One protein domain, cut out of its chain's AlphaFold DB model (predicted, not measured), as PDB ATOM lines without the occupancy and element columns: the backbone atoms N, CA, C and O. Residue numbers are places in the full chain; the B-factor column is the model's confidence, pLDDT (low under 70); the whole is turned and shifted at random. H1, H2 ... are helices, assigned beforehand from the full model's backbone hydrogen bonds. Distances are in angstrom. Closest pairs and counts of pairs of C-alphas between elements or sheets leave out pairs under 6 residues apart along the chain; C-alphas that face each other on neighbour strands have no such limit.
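This is residues 10 to 75 of the 156 residues of an uncharacterized protein of Fibrobacter sp. UWB1 (UniProt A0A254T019). A long helix, H3, starts in a small head that it makes with H2 and the short H1, and its residues 57 to 75 stick out as a straight arm that makes the length. The 66 printed residues hold three named helices, H1, H2, H3 in chain order, and no named strand: all helix. The whole is only just extended, close to loose, with a radius of gyration of the C-alphas of 16.3 A and spans of 55 by 25 by 13 A.

H3, residues 47 to 75, touches H2, residues 23 to 39, with residues 47 to 52 alone; the closest C-alphas, of Ser 33 and Gly 48, are 3.8 A apart. They run the same way at a steep tilt of 42 degrees. H1, residues 11 to 18, is close to H3 but not clearly touching, closest at the C-alphas of His 17 and Phe 47, 7.2 A. In H1, H2 and H3 every O i to N i+4 pair is within hydrogen-bond range.

H3 is 41.2 A long, ending at C-alpha 75 (132.337, 113.088, 91.756); H2 is 24.5 A and H1 11.0 A, from C-alpha 11 (125.767, 90.749, 126.161).

The printed part has no cut and no long link; pLDDT is under 70 at residues 65 and 68 to 75.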
ATOM      1  N   SER A  10     126.816  92.540 121.746       83.44
ATOM      2  CA  SER A  10     126.269  92.917 123.045       83.44
ATOM      3  C   SER A  10     126.047  91.676 123.909       83.44
ATOM      4  O   SER A  10     125.718  90.601 123.406       83.44
ATOM      5  N   PHE A  11     126.149  91.822 125.232       83.94
ATOM      6  CA  PHE A  11     125.767  90.749 126.161       83.94
ATOM      7  C   PHE A  11     124.312  90.295 125.961       83.94
ATOM      8  O   PHE A  11     123.987  89.136 126.196       83.94
ATOM      9  N   SER A  12     123.438  91.183 125.484       87.31
ATOM     10  CA  SER A  12     122.055  90.843 125.158       87.31
ATOM     11  C   SER A  12     121.949  89.823 124.024       87.31
ATOM     12  O   SER A  12     121.052  88.985 124.066       87.31
ATOM     13  N   ASP A  13     122.836  89.876 123.029       84.94
ATOM     14  CA  ASP A  13     122.832  88.934 121.903       84.94
ATOM     15  C   ASP A  13     123.341  87.561 122.350       84.94
ATOM     16  O   ASP A  13     122.706  86.553 122.050       84.94
ATOM     17  N   PHE A  14     124.394  87.538 123.176       87.12
ATOM     18  CA  PHE A  14     124.877  86.325 123.844       87.12
ATOM     19  C   PHE A  14     123.759  85.645 124.648       87.12
ATOM     20  O   PHE A  14     123.472  84.466 124.460       87.12
ATOM     21  N   ILE A  15     123.061  86.404 125.501       89.88
ATOM     22  CA  ILE A  15     121.959  85.864 126.307       89.88
ATOM     23  C   ILE A  15     120.840  85.343 125.402       89.88
ATOM     24  O   ILE A  15     120.320  84.263 125.643       89.88
ATOM     25  N   LYS A  16     120.443  86.083 124.362       90.12
ATOM     26  CA  LYS A  16     119.361  85.653 123.461       90.12
ATOM     27  C   LYS A  16     119.694  84.367 122.704       90.12
ATOM     28  O   LYS A  16     118.774  83.574 122.518       90.12
ATOM     29  N   HIS A  17     120.952  84.190 122.293       89.56
ATOM     30  CA  HIS A  17     121.431  82.998 121.588       89.56
ATOM     31  C   HIS A  17     121.262  81.749 122.455       89.56
ATOM     32  O   HIS A  17     120.524  80.837 122.094       89.56
ATOM     33  N   PHE A  18     121.827  81.766 123.665       92.19
ATOM     34  CA  PHE A  18     121.853  80.585 124.531       92.19
ATOM     35  C   PHE A  18     120.580  80.371 125.360       92.19
ATOM     36  O   PHE A  18     120.289  79.253 125.766       92.19
ATOM     37  N   ARG A  19     119.761  81.405 125.603       91.75
ATOM     38  CA  ARG A  19     118.582  81.311 126.495       91.75
ATOM     39  C   ARG A  19     117.513  80.316 126.043       91.75
ATOM     40  O   ARG A  19     116.673  79.932 126.853       91.75
ATOM     41  N   LYS A  20     117.483  79.959 124.760       88.38
ATOM     42  CA  LYS A  20     116.513  79.006 124.198       88.38
ATOM     43  C   LYS A  20     117.101  77.608 123.982       88.38
ATOM     44  O   LYS A  20     116.385  76.748 123.481       88.38
ATOM     45  N   MET A  21     118.372  77.410 124.323       93.00
ATOM     46  CA  MET A  21     119.097  76.159 124.132       93.00
ATOM     47  C   MET A  21     119.078  75.321 125.414       93.00
ATOM     48  O   MET A  21     118.981  75.866 126.513       93.00
ATOM     49  N   THR A  22     119.168  73.999 125.274       95.62
ATOM     50  CA  THR A  22     119.448  73.093 126.399       95.62
ATOM     51  C   THR A  22     120.935  73.109 126.746       95.62
ATOM     52  O   THR A  22     121.759  73.536 125.938       95.62
ATOM     53  N   ASP A  23     121.304  72.602 127.921       94.25
ATOM     54  CA  ASP A  23     122.704  72.555 128.356       94.25
ATOM     55  C   ASP A  23     123.592  71.775 127.369       94.25
ATOM     56  O   ASP A  23     124.706  72.199 127.058       94.25
ATOM     57  N   GLU A  24     123.091  70.680 126.793       95.19
ATOM     58  CA  GLU A  24     123.813  69.901 125.780       95.19
ATOM     59  C   GLU A  24     124.015  70.690 124.482       95.19
ATOM     60  O   GLU A  24     125.086  70.621 123.876       95.19
ATOM     61  N   GLN A  25     123.008  71.466 124.071       93.38
ATOM     62  CA  GLN A  25     123.093  72.337 122.899       93.38
ATOM     63  C   GLN A  25     124.082  73.480 123.127       93.38
ATOM     64  O   GLN A  25     124.851  73.797 122.227       93.38
ATOM     65  N   ILE A  26     124.116  74.051 124.335       94.19
ATOM     66  CA  ILE A  26     125.087  75.084 124.707       94.19
ATOM     67  C   ILE A  26     126.510  74.521 124.625       94.19
ATOM     68  O   ILE A  26     127.390  75.161 124.060       94.19
ATOM     69  N   ILE A  27     126.755  73.320 125.160       94.38
ATOM     70  CA  ILE A  27     128.088  72.698 125.126       94.38
ATOM     71  C   ILE A  27     128.538  72.432 123.685       94.38
ATOM     72  O   ILE A  27     129.701  72.678 123.363       94.38
ATOM     73  N   ALA A  28     127.639  71.933 122.833       94.06
ATOM     74  CA  ALA A  28     127.928  71.723 121.417       94.06
ATOM     75  C   ALA A  28     128.226  73.051 120.704       94.06
ATOM     76  O   ALA A  28     129.288  73.191 120.108       94.06
ATOM     77  N   ASP A  29     127.367  74.061 120.872       95.31
ATOM     78  CA  ASP A  29     127.527  75.380 120.250       95.31
ATOM     79  C   ASP A  29     128.821  76.075 120.685       95.31
ATOM     80  O   ASP A  29     129.487  76.702 119.867       95.31
ATOM     81  N   VAL A  30     129.230  75.932 121.950       93.19
ATOM     82  CA  VAL A  30     130.504  76.480 122.437       93.19
ATOM     83  C   VAL A  30     131.695  75.811 121.752       93.19
ATOM     84  O   VAL A  30     132.639  76.515 121.401       93.19
ATOM     85  N   ARG A  31     131.663  74.490 121.531       93.56
ATOM     86  CA  ARG A  31     132.732  73.779 120.807       93.56
ATOM     87  C   ARG A  31     132.788  74.216 119.348       93.56
ATOM     88  O   ARG A  31     133.830  74.686 118.908       93.56
ATOM     89  N   ASP A  32     131.648  74.202 118.667       93.75
ATOM     90  CA  ASP A  32     131.543  74.644 117.274       93.75
ATOM     91  C   ASP A  32     131.912  76.132 117.123       93.75
ATOM     92  O   ASP A  32     132.415  76.572 116.091       93.75
ATOM     93  N   SER A  33     131.675  76.939 118.162       92.06
ATOM     94  CA  SER A  33     132.086  78.343 118.204       92.06
ATOM     95  C   SER A  33     133.597  78.505 118.314       92.06
ATOM     96  O   SER A  33     134.124  79.470 117.766       92.06
ATOM     97  N   MET A  34     134.294  77.619 119.033       91.19
ATOM     98  CA  MET A  34     135.756  77.658 119.130       91.19
ATOM     99  C   MET A  34     136.386  77.380 117.766       91.19
ATOM    100  O   MET A  34     137.201  78.186 117.321       91.19
ATOM    101  N   ASP A  35     135.928  76.326 117.088       92.62
ATOM    102  CA  ASP A  35     136.419  75.940 115.762       92.62
ATOM    103  C   ASP A  35     136.123  77.042 114.730       92.62
ATOM    104  O   ASP A  35     137.026  77.530 114.054       92.62
ATOM    105  N   ALA A  36     134.887  77.556 114.694       90.00
ATOM    106  CA  ALA A  36     134.507  78.646 113.790       90.00
ATOM    107  C   ALA A  36     135.341  79.925 113.997       90.00
ATOM    108  O   ALA A  36     135.640  80.644 113.043       90.00
ATOM    109  N   LEU A  37     135.723  80.238 115.240       88.12
ATOM    110  CA  LEU A  37     136.563  81.400 115.540       88.12
ATOM    111  C   LEU A  37     138.030  81.187 115.168       88.12
ATOM    112  O   LEU A  37     138.680  82.151 114.758       88.12
ATOM    113  N   GLU A  38     138.549  79.972 115.337       88.25
ATOM    114  CA  GLU A  38     139.914  79.611 114.951       88.25
ATOM    115  C   GLU A  38     140.069  79.604 113.426       88.25
ATOM    116  O   GLU A  38     140.984  80.243 112.898       88.25
ATOM    117  N   ASP A  39     139.111  78.997 112.724       90.12
ATOM    118  CA  ASP A  39     139.092  78.898 111.263       90.12
ATOM    119  C   ASP A  39     138.598  80.175 110.572       90.12
ATOM    120  O   ASP A  39     138.705  80.320 109.351       90.12
ATOM    121  N   VAL A  40     138.078  81.136 111.344       88.31
ATOM    122  CA  VAL A  40     137.449  82.360 110.829       88.31
ATOM    123  C   VAL A  40     136.341  82.009 109.821       88.31
ATOM    124  O   VAL A  40     136.191  82.639 108.771       88.31
ATOM    125  N   ASP A  41     135.533  81.005 110.164       88.19
ATOM    126  CA  ASP A  41     134.388  80.554 109.379       88.19
ATOM    127  C   ASP A  41     133.085  81.176 109.906       88.19
ATOM    128  O   ASP A  41     132.690  80.993 111.054       88.19
ATOM    129  N   GLY A  42     132.410  81.948 109.051       86.94
ATOM    130  CA  GLY A  42     131.137  82.608 109.358       86.94
ATOM    131  C   GLY A  42     129.903  81.917 108.773       86.94
ATOM    132  O   GLY A  42     128.840  82.539 108.735       86.94
ATOM    133  N   THR A  43     130.043  80.701 108.238       90.44
ATOM    134  CA  THR A  43     128.965  79.999 107.518       90.44
ATOM    135  C   THR A  43     128.099  79.098 108.400       90.44
ATOM    136  O   THR A  43     126.997  78.745 107.985       90.44
ATOM    137  N   GLY A  44     128.569  78.761 109.603       89.94
ATOM    138  CA  GLY A  44     127.845  77.929 110.565       89.94
ATOM    139  C   GLY A  44     126.764  78.665 111.369       89.94
ATOM    140  O   GLY A  44     126.622  79.887 111.306       89.94
ATOM    141  N   ASP A  45     126.040  77.891 112.180       91.25
ATOM    142  CA  ASP A  45     124.963  78.377 113.058       91.25
ATOM    143  C   ASP A  45     125.429  78.667 114.498       91.25
ATOM    144  O   ASP A  45     124.644  79.143 115.323       91.25
ATOM    145  N   SER A  46     126.703  78.395 114.803       92.75
ATOM    146  CA  SER A  46     127.264  78.610 116.134       92.75
ATOM    147  C   SER A  46     127.368  80.094 116.483       92.75
ATOM    148  O   SER A  46     127.460  80.964 115.605       92.75
ATOM    149  N   PHE A  47     127.419  80.422 117.779       91.69
ATOM    150  CA  PHE A  47     127.652  81.809 118.187       91.69
ATOM    151  C   PHE A  47     128.979  82.361 117.631       91.69
ATOM    152  O   PHE A  47     129.067  83.532 117.255       91.69
ATOM    153  N   GLY A  48     130.010  81.516 117.536       89.81
ATOM    154  CA  GLY A  48     131.297  81.829 116.916       89.81
ATOM    155  C   GLY A  48     131.169  82.208 115.444       89.81
ATOM    156  O   GLY A  48     131.648  83.273 115.050       89.81
ATOM    157  N   ALA A  49     130.442  81.414 114.658       90.56
ATOM    158  CA  ALA A  49     130.189  81.714 113.251       90.56
ATOM    159  C   ALA A  49     129.402  83.024 113.075       90.56
ATOM    160  O   ALA A  49     129.753  83.869 112.243       90.56
ATOM    161  N   PHE A  50     128.407  83.271 113.934       90.50
ATOM    162  CA  PHE A  50     127.709  84.558 113.988       90.50
ATOM    163  C   PHE A  50     128.672  85.729 114.251       90.50
ATOM    164  O   PHE A  50     128.608  86.759 113.568       90.50
ATOM    165  N   MET A  51     129.608  85.581 115.194       88.81
ATOM    166  CA  MET A  51     130.622  86.602 115.472       88.81
ATOM    167  C   MET A  51     131.525  86.861 114.261       88.81
ATOM    168  O   MET A  51     131.746  88.025 113.906       88.81
ATOM    169  N   VAL A  52     132.015  85.810 113.601       88.38
ATOM    170  CA  VAL A  52     132.847  85.931 112.393       88.38
ATOM    171  C   VAL A  52     132.088  86.649 111.280       88.38
ATOM    172  O   VAL A  52     132.623  87.579 110.663       88.38
ATOM    173  N   LYS A  53     130.817  86.295 111.066       88.31
ATOM    174  CA  LYS A  53     129.950  86.937 110.075       88.31
ATOM    175  C   LYS A  53     129.765  88.427 110.358       88.31
ATOM    176  O   LYS A  53     130.058  89.250 109.492       88.31
ATOM    177  N   CYS A  54     129.378  88.802 111.578       86.81
ATOM    178  CA  CYS A  54     129.220  90.212 111.958       86.81
ATOM    179  C   CYS A  54     130.525  91.015 111.826       86.81
ATOM    180  O   CYS A  54     130.504  92.202 111.486       86.81
ATOM    181  N   SER A  55     131.668  90.390 112.118       84.25
ATOM    182  CA  SER A  55     132.985  91.006 111.937       84.25
ATOM    183  C   SER A  55     133.275  91.260 110.455       84.25
ATOM    184  O   SER A  55     133.620  92.381 110.070       84.25
ATOM    185  N   SER A  56     133.036  90.253 109.614       83.94
ATOM    186  CA  SER A  56     133.238  90.303 108.164       83.94
ATOM    187  C   SER A  56     132.351  91.353 107.495       83.94
ATOM    188  O   SER A  56     132.852  92.192 106.747       83.94
ATOM    189  N   GLU A  57     131.061  91.391 107.834       84.62
ATOM    190  CA  GLU A  57     130.114  92.401 107.343       84.62
ATOM    191  C   GLU A  57     130.553  93.819 107.726       84.62
ATOM    192  O   GLU A  57     130.514  94.738 106.910       84.62
ATOM    193  N   ARG A  58     131.048  94.018 108.953       80.62
ATOM    194  CA  ARG A  58     131.549  95.327 109.395       80.62
ATOM    195  C   ARG A  58     132.798  95.757 108.626       80.62
ATOM    196  O   ARG A  58     132.958  96.946 108.335       80.62
ATOM    197  N   ILE A  59     133.700  94.823 108.328       79.50
ATOM    198  CA  ILE A  59     134.888  95.087 107.507       79.50
ATOM    199  C   ILE A  59     134.461  95.465 106.086       79.50
ATOM    200  O   ILE A  59     134.950  96.465 105.556       79.50
ATOM    201  N   GLN A  60     133.512  94.727 105.503       80.69
ATOM    202  CA  GLN A  60     132.954  95.019 104.182       80.69
ATOM    203  C   GLN A  60     132.293  96.398 104.146       80.69
ATOM    204  O   GLN A  60     132.691  97.223 103.332       80.69
ATOM    205  N   GLN A  61     131.408  96.718 105.092       78.06
ATOM    206  CA  GLN A  61     130.772  98.037 105.189       78.06
ATOM    207  C   GLN A  61     131.796  99.170 105.315       78.06
ATOM    208  O   GLN A  61     131.662 100.212 104.678       78.06
ATOM    209  N   ARG A  62     132.859  98.989 106.110       75.75
ATOM    210  CA  ARG A  62     133.946  99.980 106.193       75.75
ATOM    211  C   ARG A  62     134.679 100.135 104.867       75.75
ATOM    212  O   ARG A  62     134.996 101.258 104.483       75.75
ATOM    213  N   SER A  63     134.953  99.028 104.184       71.44
ATOM    214  CA  SER A  63     135.572  99.033 102.858       71.44
ATOM    215  C   SER A  63     134.688  99.754 101.839       71.44
ATOM    216  O   SER A  63     135.171 100.610 101.103       71.44
ATOM    217  N   GLU A  64     133.381  99.500 101.857       74.56
ATOM    218  CA  GLU A  64     132.391 100.153 101.000       74.56
ATOM    219  C   GLU A  64     132.267 101.644 101.288       74.56
ATOM    220  O   GLU A  64     132.289 102.433 100.352       74.56
ATOM    221  N   VAL A  65     132.216 102.056 102.558       69.81
ATOM    222  CA  VAL A  65     132.215 103.475 102.946       69.81
ATOM    223  C   VAL A  65     133.503 104.158 102.495       69.81
ATOM    224  O   VAL A  65     133.458 105.257 101.949       69.81
ATOM    225  N   ASN A  66     134.659 103.512 102.657       71.00
ATOM    226  CA  ASN A  66     135.928 104.047 102.164       71.00
ATOM    227  C   ASN A  66     135.941 104.153 100.634       71.00
ATOM    228  O   ASN A  66     136.390 105.167 100.098       71.00
ATOM    229  N   ARG A  67     135.406 103.151  99.927       71.62
ATOM    230  CA  ARG A  67     135.268 103.159  98.465       71.62
ATOM    231  C   ARG A  67     134.307 104.253  98.004       71.62
ATOM    232  O   ARG A  67     134.627 104.980  97.073       71.62
ATOM    233  N   ALA A  68     133.165 104.405  98.665       67.88
ATOM    234  CA  ALA A  68     132.177 105.438  98.386       67.88
ATOM    235  C   ALA A  68     132.733 106.836  98.676       67.88
ATOM    236  O   ALA A  68     132.532 107.733  97.873       67.88
ATOM    237  N   ASN A  69     133.503 107.024  99.751       67.50
ATOM    238  CA  ASN A  69     134.190 108.285 100.033       67.50
ATOM    239  C   ASN A  69     135.280 108.593  98.998       67.50
ATOM    240  O   ASN A  69     135.435 109.747  98.606       67.50
ATOM    241  N   ALA A  70     136.010 107.579  98.524       66.81
ATOM    242  CA  ALA A  70     136.971 107.742  97.437       66.81
ATOM    243  C   ALA A  70     136.271 108.145  96.124       66.81
ATOM    244  O   ALA A  70     136.705 109.085  95.465       66.81
ATOM    245  N   LEU A  71     135.154 107.495  95.779       63.81
ATOM    246  CA  LEU A  71     134.360 107.790  94.579       63.81
ATOM    247  C   LEU A  71     133.619 109.136  94.667       63.81
ATOM    248  O   LEU A  71     133.654 109.912  93.720       63.81
ATOM    249  N   ALA A  72     133.029 109.480  95.812       59.94
ATOM    250  CA  ALA A  72     132.407 110.785  96.057       59.94
ATOM    251  C   ALA A  72     133.446 111.919  96.092       59.94
ATOM    252  O   ALA A  72     133.152 113.058  95.720       59.94
ATOM    253  N   GLY A  73     134.680 111.605  96.498       53.41
ATOM    254  CA  GLY A  73     135.840 112.474  96.322       53.41
ATOM    255  C   GLY A  73     136.158 112.739  94.848       53.41
ATOM    256  O   GLY A  73     136.587 113.841  94.525       53.41
ATOM    257  N   HIS A  74     135.881 111.789  93.949       49.19
ATOM    258  CA  HIS A  74     135.991 111.973  92.499       49.19
ATOM    259  C   HIS A  74     134.782 112.713  91.891       49.19
ATOM    260  O   HIS A  74     134.987 113.585  91.052       49.19
ATOM    261  N   GLU A  75     133.544 112.455  92.331       43.28
ATOM    262  CA  GLU A  75     132.337 113.088  91.756       43.28
ATOM    263  C   GLU A  75     132.158 114.569  92.130       43.28
ATOM    264  O   GLU A  75     131.552 115.326  91.374       43.28
TER     265      GLU A  75